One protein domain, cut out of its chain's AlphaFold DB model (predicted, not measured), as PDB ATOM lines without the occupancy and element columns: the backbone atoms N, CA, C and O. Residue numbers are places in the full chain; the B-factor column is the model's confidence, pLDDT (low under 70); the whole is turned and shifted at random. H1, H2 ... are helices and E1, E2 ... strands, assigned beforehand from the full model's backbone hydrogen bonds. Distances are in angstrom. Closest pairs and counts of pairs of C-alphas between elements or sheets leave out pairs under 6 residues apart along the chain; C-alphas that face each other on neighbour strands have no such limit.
ATOM      1  N   LEU A  13     120.661 -18.165 -25.016       40.69
ATOM      2  CA  LEU A  13     120.829 -18.587 -23.615       40.69
ATOM      3  C   LEU A  13     119.529 -18.472 -22.805       40.69
ATOM      4  O   LEU A  13     119.372 -19.189 -21.827       40.69
ATOM      5  N   ILE A  14     118.570 -17.664 -23.275       52.88
ATOM      6  CA  ILE A  14     117.244 -17.504 -22.660       52.88
ATOM      7  C   ILE A  14     116.500 -18.842 -22.611       52.88
ATOM      8  O   ILE A  14     115.895 -19.160 -21.599       52.88
ATOM      9  N   TRP A  15     116.588 -19.672 -23.656       51.38
ATOM     10  CA  TRP A  15     115.936 -20.986 -23.653       51.38
ATOM     11  C   TRP A  15     116.513 -21.931 -22.587       51.38
ATOM     12  O   TRP A  15     115.758 -22.582 -21.872       51.38
ATOM     13  N   ALA A  16     117.843 -21.980 -22.452       52.94
ATOM     14  CA  ALA A  16     118.504 -22.813 -21.447       52.94
ATOM     15  C   ALA A  16     118.253 -22.292 -20.026       52.94
ATOM     16  O   ALA A  16     117.992 -23.084 -19.125       52.94
ATOM     17  N   ASP A  17     118.284 -20.970 -19.838       57.56
ATOM     18  CA  ASP A  17     117.942 -20.343 -18.565       57.56
ATOM     19  C   ASP A  17     116.467 -20.552 -18.215       57.56
ATOM     20  O   ASP A  17     116.187 -20.850 -17.066       57.56
ATOM     21  N   ASN A  18     115.537 -20.505 -19.172       59.47
ATOM     22  CA  ASN A  18     114.119 -20.799 -18.933       59.47
ATOM     23  C   ASN A  18     113.897 -22.275 -18.572       59.47
ATOM     24  O   ASN A  18     113.125 -22.577 -17.667       59.47
ATOM     25  N   LEU A  19     114.604 -23.201 -19.230       58.81
ATOM     26  CA  LEU A  19     114.513 -24.637 -18.944       58.81
ATOM     27  C   LEU A  19     115.085 -24.991 -17.563       58.81
ATOM     28  O   LEU A  19     114.590 -25.901 -16.902       58.81
ATOM     29  N   LEU A  20     116.122 -24.269 -17.131       56.44
ATOM     30  CA  LEU A  20     116.767 -24.437 -15.828       56.44
ATOM     31  C   LEU A  20     116.182 -23.528 -14.739       56.44
ATOM     32  O   LEU A  20     116.525 -23.701 -13.567       56.44
ATOM     33  N   SER A  21     115.336 -22.564 -15.104       57.31
ATOM     34  CA  SER A  21     114.739 -21.643 -14.150       57.31
ATOM     35  C   SER A  21     113.740 -22.383 -13.258       57.31
ATOM     36  O   SER A  21     112.997 -23.247 -13.731       57.31
ATOM     37  N   PRO A  22     113.693 -22.053 -11.958       49.34
ATOM     38  CA  PRO A  22     112.696 -22.612 -11.048       49.34
ATOM     39  C   PRO A  22     111.275 -22.126 -11.376       49.34
ATOM     40  O   PRO A  22     110.304 -22.698 -10.887       49.34
ATOM     41  N   VAL A  23     111.148 -21.094 -12.219       53.16
ATOM     42  CA  VAL A  23     109.882 -20.579 -12.741       53.16
ATOM     43  C   VAL A  23     109.652 -21.183 -14.105       53.16
ATOM     44  O   VAL A  23     110.158 -20.705 -15.116       53.16
ATOM     45  N   LYS A  24     108.849 -22.236 -14.158       50.84
ATOM     46  CA  LYS A  24     108.242 -22.585 -15.433       50.84
ATOM     47  C   LYS A  24     107.327 -21.424 -15.817       50.84
ATOM     48  O   LYS A  24     106.477 -21.039 -15.018       50.84
ATOM     49  N   ASN A  25     107.487 -20.895 -17.029       51.12
ATOM     50  CA  ASN A  25     106.420 -20.145 -17.688       51.12
ATOM     51  C   ASN A  25     105.291 -21.144 -17.957       51.12
ATOM     52  O   ASN A  25     105.183 -21.713 -19.043       51.12
ATOM     53  N   GLU A  26     104.539 -21.468 -16.915       49.91
ATOM     54  CA  GLU A  26     103.327 -22.252 -17.037       49.91
ATOM     55  C   GLU A  26     102.281 -21.363 -17.707       49.91
ATOM     56  O   GLU A  26     102.257 -20.144 -17.505       49.91
ATOM     57  N   ALA A  27     101.426 -21.971 -18.532       53.66
ATOM     58  CA  ALA A  27     100.200 -21.319 -18.976       53.66
ATOM     59  C   ALA A  27      99.491 -20.728 -17.746       53.66
ATOM     60  O   ALA A  27      99.598 -21.316 -16.672       53.66
ATOM     61  N   PHE A  28      98.818 -19.581 -17.905       61.03
ATOM     62  CA  PHE A  28      98.250 -18.689 -16.873       61.03
ATOM     63  C   PHE A  28      97.194 -19.352 -15.946       61.03
ATOM     64  O   PHE A  28      96.076 -18.867 -15.784       61.03
ATOM     65  N   GLY A  29      97.529 -20.483 -15.334       61.31
ATOM     66  CA  GLY A  29      96.749 -21.199 -14.341       61.31
ATOM     67  C   GLY A  29      96.873 -20.531 -12.981       61.31
ATOM     68  O   GLY A  29      97.827 -19.809 -12.703       61.31
ATOM     69  N   ILE A  30      95.889 -20.763 -12.119       63.81
ATOM     70  CA  ILE A  30      95.865 -20.195 -10.767       63.81
ATOM     71  C   ILE A  30      97.115 -20.662 -10.003       63.81
ATOM     72  O   ILE A  30      97.393 -21.858  -9.947       63.81
ATOM     73  N   GLY A  31      97.862 -19.716  -9.430       59.16
ATOM     74  CA  GLY A  31      99.150 -19.951  -8.768       59.16
ATOM     75  C   GLY A  31     100.371 -19.939  -9.700       59.16
ATOM     76  O   GLY A  31     101.499 -20.042  -9.218       59.16
ATOM     77  N   ALA A  32     100.187 -19.787 -11.018       67.00
ATOM     78  CA  ALA A  32     101.304 -19.653 -11.951       67.00
ATOM     79  C   ALA A  32     102.057 -18.336 -11.717       67.00
ATOM     80  O   ALA A  32     101.452 -17.294 -11.455       67.00
ATOM     81  N   LYS A  33     103.387 -18.381 -11.845       67.25
ATOM     82  CA  LYS A  33     104.273 -17.213 -11.770       67.25
ATOM     83  C   LYS A  33     104.635 -16.758 -13.183       67.25
ATOM     84  O   LYS A  33     105.244 -17.511 -13.934       67.25
ATOM     85  N   ILE A  34     104.258 -15.532 -13.530       69.31
ATOM     86  CA  ILE A  34     104.429 -14.939 -14.860       69.31
ATOM     87  C   ILE A  34     105.481 -13.844 -14.789       69.31
ATOM     88  O   ILE A  34     105.381 -12.941 -13.958       69.31
ATOM     89  N   GLU A  35     106.449 -13.892 -15.697       67.06
ATOM     90  CA  GLU A  35     107.406 -12.808 -15.889       67.06
ATOM     91  C   GLU A  35     106.733 -11.632 -16.621       67.06
ATOM     92  O   GLU A  35     106.113 -11.785 -17.675       67.06
ATOM     93  N   ASP A  36     106.808 -10.449 -16.024       65.12
ATOM     94  CA  ASP A  36     106.314  -9.195 -16.570       65.12
ATOM     95  C   ASP A  36     107.488  -8.418 -17.181       65.12
ATOM     96  O   ASP A  36     108.400  -7.973 -16.482       65.12
ATOM     97  N   ASN A  37     107.445  -8.238 -18.501       61.28
ATOM     98  CA  ASN A  37     108.480  -7.546 -19.271       61.28
ATOM     99  C   ASN A  37     108.402  -6.007 -19.167       61.28
ATOM    100  O   ASN A  37     109.036  -5.309 -19.952       61.28
ATOM    101  N   SER A  38     107.627  -5.453 -18.228       54.81
ATOM    102  CA  SER A  38     107.491  -4.000 -18.035       54.81
ATOM    103  C   SER A  38     108.687  -3.316 -17.355       54.81
ATOM    104  O   SER A  38     108.703  -2.090 -17.245       54.81
ATOM    105  N   SER A  39     109.698  -4.070 -16.908       49.16
ATOM    106  CA  SER A  39     110.924  -3.512 -16.323       49.16
ATOM    107  C   SER A  39     111.805  -2.844 -17.385       49.16
ATOM    108  O   SER A  39     112.261  -3.489 -18.328       49.16
ATOM    109  N   SER A  40     112.114  -1.556 -17.198       48.25
ATOM    110  CA  SER A  40     113.137  -0.847 -17.984       48.25
ATOM    111  C   SER A  40     114.566  -1.277 -17.635       48.25
ATOM    112  O   SER A  40     115.497  -0.976 -18.382       48.25
ATOM    113  N   ASP A  41     114.756  -1.933 -16.486       54.59
ATOM    114  CA  ASP A  41     116.045  -2.486 -16.092       54.59
ATOM    115  C   ASP A  41     116.174  -3.905 -16.653       54.59
ATOM    116  O   ASP A  41     115.449  -4.820 -16.265       54.59
ATOM    117  N   THR A  42     117.117  -4.083 -17.578       61.59
ATOM    118  CA  THR A  42     117.388  -5.360 -18.257       61.59
ATOM    119  C   THR A  42     117.963  -6.427 -17.327       61.59
ATOM    120  O   THR A  42     118.161  -7.575 -17.738       61.59
ATOM    121  N   ARG A  43     118.281  -6.059 -16.081       67.94
ATOM    122  CA  ARG A  43     118.821  -6.977 -15.083       67.94
ATOM    123  C   ARG A  43     117.741  -7.593 -14.212       67.94
ATOM    124  O   ARG A  43     117.824  -8.793 -13.969       67.94
ATOM    125  N   ASP A  44     116.760  -6.826 -13.763       69.88
ATOM    126  CA  ASP A  44     115.775  -7.292 -12.788       69.88
ATOM    127  C   ASP A  44     114.572  -7.939 -13.474       69.88
ATOM    128  O   ASP A  44     114.130  -7.505 -14.538       69.88
ATOM    129  N   ARG A 324     118.706  -9.042  -9.890       80.25
ATOM    130  CA  ARG A 324     119.851  -9.833 -10.357       80.25
ATOM    131  C   ARG A 324     121.007  -9.740  -9.377       80.25
ATOM    132  O   ARG A 324     121.269  -8.682  -8.804       80.25
ATOM    133  N   LEU A 325     121.766 -10.826  -9.245       80.81
ATOM    134  CA  LEU A 325     123.029 -10.773  -8.517       80.81
ATOM    135  C   LEU A 325     123.947  -9.657  -9.072       80.81
ATOM    136  O   LEU A 325     124.022  -9.442 -10.293       80.81
ATOM    137  N   PRO A 326     124.671  -8.932  -8.197       84.06
ATOM    138  CA  PRO A 326     125.655  -7.952  -8.633       84.06
ATOM    139  C   PRO A 326     126.705  -8.593  -9.546       84.06
ATOM    140  O   PRO A 326     127.211  -9.675  -9.257       84.06
ATOM    141  N   SER A 327     127.100  -7.905 -10.620       79.50
ATOM    142  CA  SER A 327     128.041  -8.468 -11.608       79.50
ATOM    143  C   SER A 327     129.383  -8.900 -11.024       79.50
ATOM    144  O   SER A 327     129.977  -9.852 -11.515       79.50
ATOM    145  N   TRP A 328     129.870  -8.230  -9.976       83.00
ATOM    146  CA  TRP A 328     131.116  -8.629  -9.322       83.00
ATOM    147  C   TRP A 328     130.989 -10.007  -8.653       83.00
ATOM    148  O   TRP A 328     131.930 -10.793  -8.711       83.00
ATOM    149  N   LEU A 329     129.817 -10.329  -8.093       83.69
ATOM    150  CA  LEU A 329     129.544 -11.625  -7.481       83.69
ATOM    151  C   LEU A 329     129.390 -12.717  -8.553       83.69
ATOM    152  O   LEU A 329     129.929 -13.805  -8.386       83.69
ATOM    153  N   GLU A 330     128.735 -12.414  -9.681       83.31
ATOM    154  CA  GLU A 330     128.649 -13.338 -10.828       83.31
ATOM    155  C   GLU A 330     130.053 -13.703 -11.363       83.31
ATOM    156  O   GLU A 330     130.336 -14.865 -11.671       83.31
ATOM    157  N   CYS A 331     130.980 -12.738 -11.409       84.12
ATOM    158  CA  CYS A 331     132.375 -12.986 -11.788       84.12
ATOM    159  C   CYS A 331     133.110 -13.889 -10.785       84.12
ATOM    160  O   CYS A 331     133.849 -14.780 -11.199       84.12
ATOM    161  N   ILE A 332     132.910 -13.681  -9.482       86.50
ATOM    162  CA  ILE A 332     133.531 -14.521  -8.446       86.50
ATOM    163  C   ILE A 332     132.991 -15.951  -8.541       86.50
ATOM    164  O   ILE A 332     133.772 -16.892  -8.621       86.50
ATOM    165  N   LEU A 333     131.670 -16.118  -8.654       85.75
ATOM    166  CA  LEU A 333     131.034 -17.433  -8.761       85.75
ATOM    167  C   LEU A 333     131.476 -18.202 -10.012       85.75
ATOM    168  O   LEU A 333     131.720 -19.406  -9.945       85.75
ATOM    169  N   THR A 334     131.613 -17.530 -11.159       85.25
ATOM    170  CA  THR A 334     132.121 -18.190 -12.373       85.25
ATOM    171  C   THR A 334     133.590 -18.601 -12.233       85.25
ATOM    172  O   THR A 334     133.951 -19.696 -12.671       85.25
ATOM    173  N   ALA A 335     134.429 -17.782 -11.591       86.44
ATOM    174  CA  ALA A 335     135.822 -18.126 -11.307       86.44
ATOM    175  C   ALA A 335     135.937 -19.312 -10.333       86.44
ATOM    176  O   ALA A 335     136.681 -20.254 -10.608       86.44
ATOM    177  N   ASP A 336     135.156 -19.317  -9.253       87.38
ATOM    178  CA  ASP A 336     135.144 -20.394  -8.259       87.38
ATOM    179  C   ASP A 336     134.706 -21.728  -8.875       87.38
ATOM    180  O   ASP A 336     135.333 -22.763  -8.640       87.38
ATOM    181  N   ILE A 337     133.684 -21.717  -9.738       86.38
ATOM    182  CA  ILE A 337     133.234 -22.921 -10.452       86.38
ATOM    183  C   ILE A 337     134.286 -23.400 -11.455       86.38
ATOM    184  O   ILE A 337     134.486 -24.607 -11.594       86.38
ATOM    185  N   ALA A 338     135.001 -22.491 -12.122       85.88
ATOM    186  CA  ALA A 338     136.106 -22.861 -13.003       85.88
ATOM    187  C   ALA A 338     137.266 -23.510 -12.225       85.88
ATOM    188  O   ALA A 338     137.816 -24.518 -12.673       85.88
ATOM    189  N   ILE A 339     137.602 -22.985 -11.040       86.88
ATOM    190  CA  ILE A 339     138.610 -23.568 -10.140       86.88
ATOM    191  C   ILE A 339     138.155 -24.947  -9.657       86.88
ATOM    192  O   ILE A 339     138.929 -25.901  -9.710       86.88
ATOM    193  N   LEU A 340     136.893 -25.082  -9.245       85.62
ATOM    194  CA  LEU A 340     136.312 -26.356  -8.830       85.62
ATOM    195  C   LEU A 340     136.357 -27.378  -9.973       85.62
ATOM    196  O   LEU A 340     136.804 -28.506  -9.774       85.62
ATOM    197  N   ALA A 341     135.985 -26.981 -11.191       82.75
ATOM    198  CA  ALA A 341     136.059 -27.839 -12.370       82.75
ATOM    199  C   ALA A 341     137.502 -28.268 -12.693       82.75
ATOM    200  O   ALA A 341     137.727 -29.425 -13.054       82.75
ATOM    201  N   ALA A 342     138.481 -27.373 -12.522       83.06
ATOM    202  CA  ALA A 342     139.901 -27.686 -12.679       83.06
ATOM    203  C   ALA A 342     140.402 -28.650 -11.591       83.06
ATOM    204  O   ALA A 342     141.125 -29.598 -11.890       83.06
ATOM    205  N   TRP A 343     139.980 -28.464 -10.341       82.50
ATOM    206  CA  TRP A 343     140.330 -29.352  -9.233       82.50
ATOM    207  C   TRP A 343     139.751 -30.760  -9.423       82.50
ATOM    208  O   TRP A 343     140.426 -31.761  -9.178       82.50
ATOM    209  N   LEU A 344     138.539 -30.856  -9.980       80.88
ATOM    210  CA  LEU A 344     137.904 -32.129 -10.318       80.88
ATOM    211  C   LEU A 344     138.659 -32.938 -11.392       80.88
ATOM    212  O   LEU A 344     138.436 -34.149 -11.506       80.88
ATOM    213  N   LEU A 345     139.590 -32.327 -12.139       75.56
ATOM    214  CA  LEU A 345     140.468 -33.036 -13.080       75.56
ATOM    215  C   LEU A 345     141.415 -34.021 -12.387       75.56
ATOM    216  O   LEU A 345     141.814 -35.004 -13.010       75.56
ATOM    217  N   ALA A 346     141.757 -33.786 -11.117       75.12
ATOM    218  CA  ALA A 346     142.708 -34.608 -10.369       75.12
ATOM    219  C   ALA A 346     142.150 -35.990  -9.971       75.12
ATOM    220  O   ALA A 346     142.902 -36.868  -9.547       75.12
ATOM    221  N   TYR A 347     140.838 -36.212 -10.100       76.88
ATOM    222  CA  TYR A 347     140.198 -37.466  -9.708       76.88
ATOM    223  C   TYR A 347     140.208 -38.528 -10.816       76.88
ATOM    224  O   TYR A 347     140.046 -38.248 -12.004       76.88
ATOM    225  N   GLY A 348     140.308 -39.798 -10.406       73.50
ATOM    226  CA  GLY A 348     140.161 -40.952 -11.298       73.50
ATOM    227  C   GLY A 348     138.769 -41.046 -11.948       73.50
ATOM    228  O   GLY A 348     137.781 -40.543 -11.416       73.50
ATOM    229  N   HIS A 349     138.681 -41.741 -13.087       71.69
ATOM    230  CA  HIS A 349     137.548 -41.689 -14.027       71.69
ATOM    231  C   HIS A 349     136.140 -41.829 -13.405       71.69
ATOM    232  O   HIS A 349     135.269 -41.013 -13.700       71.69
ATOM    233  N   MET A 350     135.892 -42.825 -12.539       72.56
ATOM    234  CA  MET A 350     134.571 -42.986 -11.896       72.56
ATOM    235  C   MET A 350     134.283 -41.896 -10.859       72.56
ATOM    236  O   MET A 350     133.209 -41.305 -10.892       72.56
ATOM    237  N   ARG A 351     135.251 -41.597  -9.978       78.50
ATOM    238  CA  ARG A 351     135.102 -40.577  -8.924       78.50
ATOM    239  C   ARG A 351     134.888 -39.180  -9.501       78.50
ATOM    240  O   ARG A 351     134.148 -38.382  -8.935       78.50
ATOM    241  N   ARG A 352     135.494 -38.910 -10.656       78.75
ATOM    242  CA  ARG A 352     135.330 -37.662 -11.394       78.75
ATOM    243  C   ARG A 352     133.889 -37.466 -11.862       78.75
ATOM    244  O   ARG A 352     133.287 -36.451 -11.539       78.75
ATOM    245  N   ASN A 353     133.311 -38.441 -12.567       81.25
ATOM    246  CA  ASN A 353     131.939 -38.318 -13.078       81.25
ATOM    247  C   ASN A 353     130.912 -38.166 -11.946       81.25
ATOM    248  O   ASN A 353     130.010 -37.340 -12.056       81.25
ATOM    249  N   THR A 354     131.077 -38.900 -10.840       82.81
ATOM    250  CA  THR A 354     130.204 -38.746  -9.666       82.81
ATOM    251  C   THR A 354     130.341 -37.364  -9.031       82.81
ATOM    252  O   THR A 354     129.336 -36.760  -8.676       82.81
ATOM    253  N   ALA A 355     131.560 -36.826  -8.931       83.56
ATOM    254  CA  ALA A 355     131.795 -35.512  -8.342       83.56
ATOM    255  C   ALA A 355     131.248 -34.364  -9.209       83.56
ATOM    256  O   ALA A 355     130.679 -33.416  -8.670       83.56
ATOM    257  N   PHE A 356     131.336 -34.468 -10.541       84.25
ATOM    258  CA  PHE A 356     130.696 -33.510 -11.451       84.25
ATOM    259  C   PHE A 356     129.169 -33.524 -11.322       84.25
ATOM    260  O   PHE A 356     128.556 -32.462 -11.276       84.25
ATOM    261  N   LEU A 357     128.556 -34.706 -11.202       85.19
ATOM    262  CA  LEU A 357     127.105 -34.830 -11.033       85.19
ATOM    263  C   LEU A 357     126.647 -34.249  -9.684       85.19
ATOM    264  O   LEU A 357     125.700 -33.467  -9.648       85.19
ATOM    265  N   ILE A 358     127.366 -34.548  -8.597       87.50
ATOM    266  CA  ILE A 358     127.104 -33.961  -7.269       87.50
ATOM    267  C   ILE A 358     127.240 -32.435  -7.312       87.50
ATOM    268  O   ILE A 358     126.382 -31.735  -6.783       87.50
ATOM    269  N   SER A 359     128.279 -31.915  -7.970       85.69
ATOM    270  CA  SER A 359     128.498 -30.467  -8.092       85.69
ATOM    271  C   SER A 359     127.376 -29.789  -8.875       85.69
ATOM    272  O   SER A 359     126.921 -28.717  -8.489       85.69
ATOM    273  N   LEU A 360     126.876 -30.429  -9.936       86.12
ATOM    274  CA  LEU A 360     125.752 -29.920 -10.719       86.12
ATOM    275  C   LEU A 360     124.457 -29.866  -9.892       86.12
ATOM    276  O   LEU A 360     123.761 -28.854  -9.922       86.12
ATOM    277  N   ILE A 361     124.169 -30.909  -9.103       85.81
ATOM    278  CA  ILE A 361     123.023 -30.920  -8.179       85.81
ATOM    279  C   ILE A 361     123.179 -29.841  -7.097       85.81
ATOM    280  O   ILE A 361     122.222 -29.133  -6.796       85.81
ATOM    281  N   ALA A 362     124.377 -29.689  -6.526       86.81
ATOM    282  CA  ALA A 362     124.644 -28.694  -5.489       86.81
ATOM    283  C   ALA A 362     124.470 -27.259  -6.009       86.81
ATOM    284  O   ALA A 362     123.815 -26.452  -5.354       86.81
ATOM    285  N   ILE A 363     124.989 -26.959  -7.206       85.31
ATOM    286  CA  ILE A 363     124.781 -25.670  -7.882       85.31
ATOM    287  C   ILE A 363     123.283 -25.411  -8.060       85.31
ATOM    288  O   ILE A 363     122.800 -24.338  -7.704       85.31
ATOM    289  N   TRP A 364     122.533 -26.399  -8.548       83.00
ATOM    290  CA  TRP A 364     121.092 -26.261  -8.747       83.00
ATOM    291  C   TRP A 364     120.337 -25.984  -7.434       83.00
ATOM    292  O   TRP A 364     119.519 -25.068  -7.382       83.00
ATOM    293  N   LEU A 365     120.666 -26.693  -6.347       84.44
ATOM    294  CA  LEU A 365     120.083 -26.456  -5.019       84.44
ATOM    295  C   LEU A 365     120.406 -25.058  -4.474       84.44
ATOM    296  O   LEU A 365     119.517 -24.397  -3.940       84.44
ATOM    297  N   ILE A 366     121.645 -24.582  -4.637       85.56
ATOM    298  CA  ILE A 366     122.041 -23.230  -4.212       85.56
ATOM    299  C   ILE A 366     121.197 -22.187  -4.946       85.56
ATOM    300  O   ILE A 366     120.609 -21.320  -4.301       85.56
ATOM    301  N   PHE A 367     121.059 -22.292  -6.270       81.81
ATOM    302  CA  PHE A 367     120.235 -21.351  -7.034       81.81
ATOM    303  C   PHE A 367     118.747 -21.430  -6.675       81.81
ATOM    304  O   PHE A 367     118.090 -20.392  -6.626       81.81
ATOM    305  N   LEU A 368     118.229 -22.612  -6.333       79.38
ATOM    306  CA  LEU A 368     116.857 -22.772  -5.844       79.38
ATOM    307  C   LEU A 368     116.650 -22.052  -4.501       79.38
ATOM    308  O   LEU A 368     115.648 -21.357  -4.324       79.38
ATOM    309  N   THR A 369     117.610 -22.150  -3.575       81.88
ATOM    310  CA  THR A 369     117.555 -21.409  -2.299       81.88
ATOM    311  C   THR A 369     117.695 -19.900  -2.491       81.88
ATOM    312  O   THR A 369     116.952 -19.137  -1.878       81.88
ATOM    313  N   LEU A 370     118.594 -19.466  -3.379       81.62
ATOM    314  CA  LEU A 370     118.803 -18.055  -3.700       81.62
ATOM    315  C   LEU A 370     117.524 -17.420  -4.269       81.62
ATOM    316  O   LEU A 370     117.163 -16.302  -3.906       81.62
ATOM    317  N   TYR A 371     116.819 -18.181  -5.106       77.50
ATOM    318  CA  TYR A 371     115.556 -17.790  -5.709       77.50
ATOM    319  C   TYR A 371     114.408 -17.720  -4.686       77.50
ATOM    320  O   TYR A 371     113.744 -16.693  -4.585       77.50
ATOM    321  N   HIS A 372     114.180 -18.786  -3.907       75.88
ATOM    322  CA  HIS A 372     113.014 -18.870  -3.015       75.88
ATOM    323  C   HIS A 372     113.148 -18.086  -1.707       75.88
ATOM    324  O   HIS A 372     112.129 -17.696  -1.147       75.88
ATOM    325  N   ILE A 373     114.368 -17.905  -1.193       77.81
ATOM    326  CA  ILE A 373     114.594 -17.304   0.131       77.81
ATOM    327  C   ILE A 373     115.084 -15.864   0.000       77.81
ATOM    328  O   ILE A 373     114.669 -15.000   0.766       77.81
ATOM    329  N   LEU A 374     115.992 -15.606  -0.945       76.25
ATOM    330  CA  LEU A 374     116.692 -14.324  -1.043       76.25
ATOM    331  C   LEU A 374     116.192 -13.444  -2.195       76.25
ATOM    332  O   LEU A 374     116.687 -12.332  -2.341       76.25
ATOM    333  N   HIS A 375     115.231 -13.920  -2.997       76.25
ATOM    334  CA  HIS A 375     114.664 -13.200  -4.142       76.25
ATOM    335  C   HIS A 375     115.716 -12.685  -5.145       76.25
ATOM    336  O   HIS A 375     115.517 -11.662  -5.802       76.25
ATOM    337  N   TYR A 376     116.830 -13.411  -5.297       80.06
ATOM    338  CA  TYR A 376     117.843 -13.109  -6.306       80.06
ATOM    339  C   TYR A 376     117.790 -14.094  -7.466       80.06
ATOM    340  O   TYR A 376     117.584 -15.295  -7.279       80.06
ATOM    341  N   TRP A 377     118.075 -13.595  -8.668       79.75
ATOM    342  CA  TRP A 377     118.259 -14.438  -9.846       79.75
ATOM    343  C   TRP A 377     119.629 -14.215 -10.506       79.75
ATOM    344  O   TRP A 377     120.257 -13.162 -10.379       79.75
ATOM    345  N   SER A 378     120.121 -15.238 -11.203       79.25
ATOM    346  CA  SER A 378     121.329 -15.173 -12.034       79.25
ATOM    347  C   SER A 378     121.250 -16.259 -13.115       79.25
ATOM    348  O   SER A 378     120.629 -17.297 -12.864       79.25
ATOM    349  N   PRO A 379     121.832 -16.060 -14.313       77.31
ATOM    350  CA  PRO A 379     121.747 -17.036 -15.398       77.31
ATOM    351  C   PRO A 379     122.475 -18.349 -15.061       77.31
ATOM    352  O   PRO A 379     123.700 -18.459 -15.171       77.31
ATOM    353  N   VAL A 380     121.702 -19.369 -14.669       78.81
ATOM    354  CA  VAL A 380     122.197 -20.701 -14.272       78.81
ATOM    355  C   VAL A 380     122.944 -21.397 -15.419       78.81
ATOM    356  O   VAL A 380     123.884 -22.166 -15.187       78.81
ATOM    357  N   SER A 381     122.593 -21.085 -16.670       77.06
ATOM    358  CA  SER A 381     123.271 -21.599 -17.862       77.06
ATOM    359  C   SER A 381     124.772 -21.291 -17.879       77.06
ATOM    360  O   SER A 381     125.563 -22.150 -18.260       77.06
ATOM    361  N   VAL A 382     125.204 -20.118 -17.404       80.69
ATOM    362  CA  VAL A 382     126.627 -19.725 -17.405       80.69
ATOM    363  C   VAL A 382     127.439 -20.623 -16.466       80.69
ATOM    364  O   VAL A 382     128.523 -21.102 -16.814       80.69
ATOM    365  N   TYR A 383     126.894 -20.917 -15.288       83.12
ATOM    366  CA  TYR A 383     127.543 -21.752 -14.276       83.12
ATOM    367  C   TYR A 383     127.533 -23.241 -14.654       83.12
ATOM    368  O   TYR A 383     128.506 -23.963 -14.450       83.12
ATOM    369  N   THR A 384     126.450 -23.714 -15.267       81.50
ATOM    370  CA  THR A 384     126.354 -25.105 -15.732       81.50
ATOM    371  C   THR A 384     127.219 -25.362 -16.968       81.50
ATOM    372  O   THR A 384     127.881 -26.397 -17.036       81.50
ATOM    373  N   LEU A 385     127.303 -24.419 -17.914       83.19
ATOM    374  CA  LEU A 385     128.168 -24.526 -19.094       83.19
ATOM    375  C   LEU A 385     129.654 -24.520 -18.737       83.19
ATOM    376  O   LEU A 385     130.416 -25.286 -19.321       83.19
ATOM    377  N   THR A 386     130.074 -23.695 -17.776       83.19
ATOM    378  CA  THR A 386     131.470 -23.684 -17.303       83.19
ATOM    379  C   THR A 386     131.853 -25.022 -16.671       83.19
ATOM    380  O   THR A 386     132.900 -25.586 -17.002       83.19
ATOM    381  N   LEU A 387     130.966 -25.599 -15.856       84.19
ATOM    382  CA  LEU A 387     131.161 -26.929 -15.280       84.19
ATOM    383  C   LEU A 387     131.183 -28.036 -16.356       84.19
ATOM    384  O   LEU A 387     132.055 -28.906 -16.333       84.19
ATOM    385  N   LEU A 388     130.265 -27.990 -17.329       84.56
ATOM    386  CA  LEU A 388     130.198 -28.946 -18.442       84.56
ATOM    387  C   LEU A 388     131.419 -28.865 -19.361       84.56
ATOM    388  O   LEU A 388     131.929 -29.902 -19.788       84.56
ATOM    389  N   ALA A 389     131.915 -27.661 -19.647       84.50
ATOM    390  CA  ALA A 389     133.137 -27.463 -20.417       84.50
ATOM    391  C   ALA A 389     134.334 -28.101 -19.701       84.50
ATOM    392  O   ALA A 389     135.095 -28.845 -20.324       84.50
ATOM    393  N   GLY A 390     134.451 -27.896 -18.384       82.38
ATOM    394  CA  GLY A 390     135.457 -28.560 -17.554       82.38
ATOM    395  C   GLY A 390     135.344 -30.086 -17.591       82.38
ATOM    396  O   GLY A 390     136.345 -30.780 -17.784       82.38
ATOM    397  N   TRP A 391     134.124 -30.626 -17.508       83.94
ATOM    398  CA  TRP A 391     133.881 -32.064 -17.645       83.94
ATOM    399  C   TRP A 391     134.288 -32.598 -19.027       83.94
ATOM    400  O   TRP A 391     135.005 -33.600 -19.108       83.94
ATOM    401  N   ALA A 392     133.904 -31.923 -20.114       83.00
ATOM    402  CA  ALA A 392     134.227 -32.325 -21.482       83.00
ATOM    403  C   ALA A 392     135.742 -32.299 -21.747       83.00
ATOM    404  O   ALA A 392     136.296 -33.275 -22.259       83.00
ATOM    405  N   LEU A 393     136.429 -31.235 -21.319       81.12
ATOM    406  CA  LEU A 393     137.892 -31.134 -21.355       81.12
ATOM    407  C   LEU A 393     138.540 -32.285 -20.578       81.12
ATOM    408  O   LEU A 393     139.443 -32.946 -21.093       81.12
ATOM    409  N   SER A 394     138.026 -32.604 -19.387       75.19
ATOM    410  CA  SER A 394     138.506 -33.732 -18.581       75.19
ATOM    411  C   SER A 394     138.340 -35.085 -19.282       75.19
ATOM    412  O   SER A 394     139.199 -35.968 -19.173       75.19
ATOM    413  N   ALA A 395     137.234 -35.274 -20.004       72.69
ATOM    414  CA  ALA A 395     136.917 -36.511 -20.701       72.69
ATOM    415  C   ALA A 395     137.788 -36.692 -21.952       72.69
ATOM    416  O   ALA A 395     138.235 -37.806 -22.231       72.69
ATOM    417  N   ILE A 396     138.071 -35.601 -22.668       75.38
ATOM    418  CA  ILE A 396     138.943 -35.588 -23.848       75.38
ATOM    419  C   ILE A 396     140.404 -35.810 -23.440       75.38
ATOM    420  O   ILE A 396     141.057 -36.679 -24.012       75.38
ATOM    421  N   LEU A 397     140.900 -35.105 -22.416       68.62
ATOM    422  CA  LEU A 397     142.288 -35.209 -21.935       68.62
ATOM    423  C   LEU A 397     142.601 -36.541 -21.231       68.62
ATOM    424  O   LEU A 397     143.752 -36.966 -21.200       68.62
ATOM    425  N   ALA A 398     141.590 -37.255 -20.729       61.50
ATOM    426  CA  ALA A 398     141.774 -38.595 -20.165       61.50
ATOM    427  C   ALA A 398     141.974 -39.700 -21.225       61.50
ATOM    428  O   ALA A 398     142.483 -40.772 -20.896       61.50
ATOM    429  N   LYS A 399     141.589 -39.472 -22.492       57.03
ATOM    430  CA  LYS A 399     141.779 -40.439 -23.591       57.03
ATOM    431  C   LYS A 399     143.245 -40.615 -24.043       57.03
ATOM    432  O   LYS A 399     143.634 -41.768 -24.230       57.03
ATOM    433  N   PRO A 400     144.080 -39.567 -24.214       52.38
ATOM    434  CA  PRO A 400     145.469 -39.739 -24.650       52.38
ATOM    435  C   PRO A 400     146.378 -40.407 -23.605       52.38
ATOM    436  O   PRO A 400     147.310 -41.104 -23.994       52.38
ATOM    437  N   ALA A 401     146.079 -40.310 -22.304       48.22
ATOM    438  CA  ALA A 401     146.890 -40.947 -21.257       48.22
ATOM    439  C   ALA A 401     146.847 -42.492 -21.281       48.22
ATOM    440  O   ALA A 401     147.772 -43.139 -20.801       48.22
ATOM    441  N   ARG A 402     145.808 -43.105 -21.873       45.50
ATOM    442  CA  ARG A 402     145.728 -44.570 -22.044       45.50
ATOM    443  C   ARG A 402     146.478 -45.103 -23.264       45.50
ATOM    444  O   ARG A 402     146.815 -46.276 -23.262       45.50
ATOM    445  N   ARG A 403     146.740 -44.278 -24.286       45.75
ATOM    446  CA  ARG A 403     147.476 -44.705 -25.495       45.75
ATOM    447  C   ARG A 403     148.997 -44.669 -25.335       45.75
ATOM    448  O   ARG A 403     149.684 -45.231 -26.168       45.75
ATOM    449  N   ALA A 404     149.512 -44.010 -24.298       49.19
ATOM    450  CA  ALA A 404     150.948 -43.939 -24.017       49.19
ATOM    451  C   ALA A 404     151.445 -45.038 -23.050       49.19
ATOM    452  O   ALA A 404     152.629 -45.074 -22.736       49.19
ATOM    453  N   LEU A 405     150.551 -45.904 -22.554       48.38
ATOM    454  CA  LEU A 405     150.850 -46.979 -21.590       48.38
ATOM    455  C   LEU A 405     150.438 -48.381 -22.089       48.38
ATOM    456  O   LEU A 405     150.431 -49.334 -21.312       48.38
TER     457      LEU A 405
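What this domain is: This is residues 13 to 44 and 324 to 405 of the 406 residues of an uncharacterized protein of Rubritalea profundi (UniProt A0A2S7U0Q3). Three long helices, H2, H3 and H4, form an up-and-down bundle, with H2 and H3 meeting near one end of the bundle and parting toward the other. At that other end the short helix H1 stands crosswise at the start of H4, and a long loop with the one short strand E1 reaches beyond it; at the opposite end a short tail with H5 sticks out with residues 399 to 405. The printed part has 114 residues, with five named helices and one named strand in the order H1, E1, H2, H3, H4, H5, and its class is mostly helix. The whole is loose, with a radius of gyration of the C-alphas of 17.5 A, and elongated, spanning 61 by 31 by 23 A.

How they stand to each other: H1, residues 13 to 20, touches H4, residues 380 to 397, which meets it with residues 380 to 381 alone; the closest C-alphas are those of Asp 17 and Ser 381, 5.5 A apart. Their lines are about perpendicular, at 87 degrees. E1, residues 33 to 36, pairs with no named strand and is apart from H1. H2, residues 327 to 346, and H3, residues 349 to 374, are a helical hairpin at a shallow tilt of 20 degrees, opposite ways. They touch through residues 341 to 345 of H2 and 352 to 356 of H3 alone, closest at the C-alphas of Leu 344 and Arg 352, 6.2 A apart. H3 and H4 are a second helical hairpin, at a shallow tilt of 6 degrees, opposite ways; the closest C-alphas are those of Leu 360 and Thr 384, 7.0 A apart. H4, the hub, also touches H2, at a shallow tilt of 24 degrees, the same way, with the C-alphas of Ala 341 and Gly 390 closest at 5.3 A. H5, residues 400 to 403, and H4 meet only through their link. In H1, H3 and H4 every O i to N i+4 pair is within hydrogen-bond range, in H2 14 of 16 are, and H5 is too short for such a pair.

Where its parts are: H1 begins at C-alpha 13, at (120.829, -18.587, -23.615), and is 10.6 A long from first to last C-alpha; E1 is 9.6 A. H2 is 30.0 A long and begins at C-alpha 327, at (128.041, -8.468, -11.608). H3, the longest helix, is 36.8 A, and H4 25.9 A. H5, 5.4 A, ends at C-alpha 403, at (147.476, -44.705, -25.495).

The domain as a whole: The two C-alphas farthest apart, those of Ile 30 and Leu 405, are 62.1 A apart. Residues 45 to 323 are cut out, and C-alphas 44 and 324 are 5.4 A apart across the cut. The link from H1 to E1, 12 residues, is long. Residues 36 to 41 stand free. The mean pLDDT of the printed part is 72.6, and residues 13 to 44 and 397 to 405 are under 70.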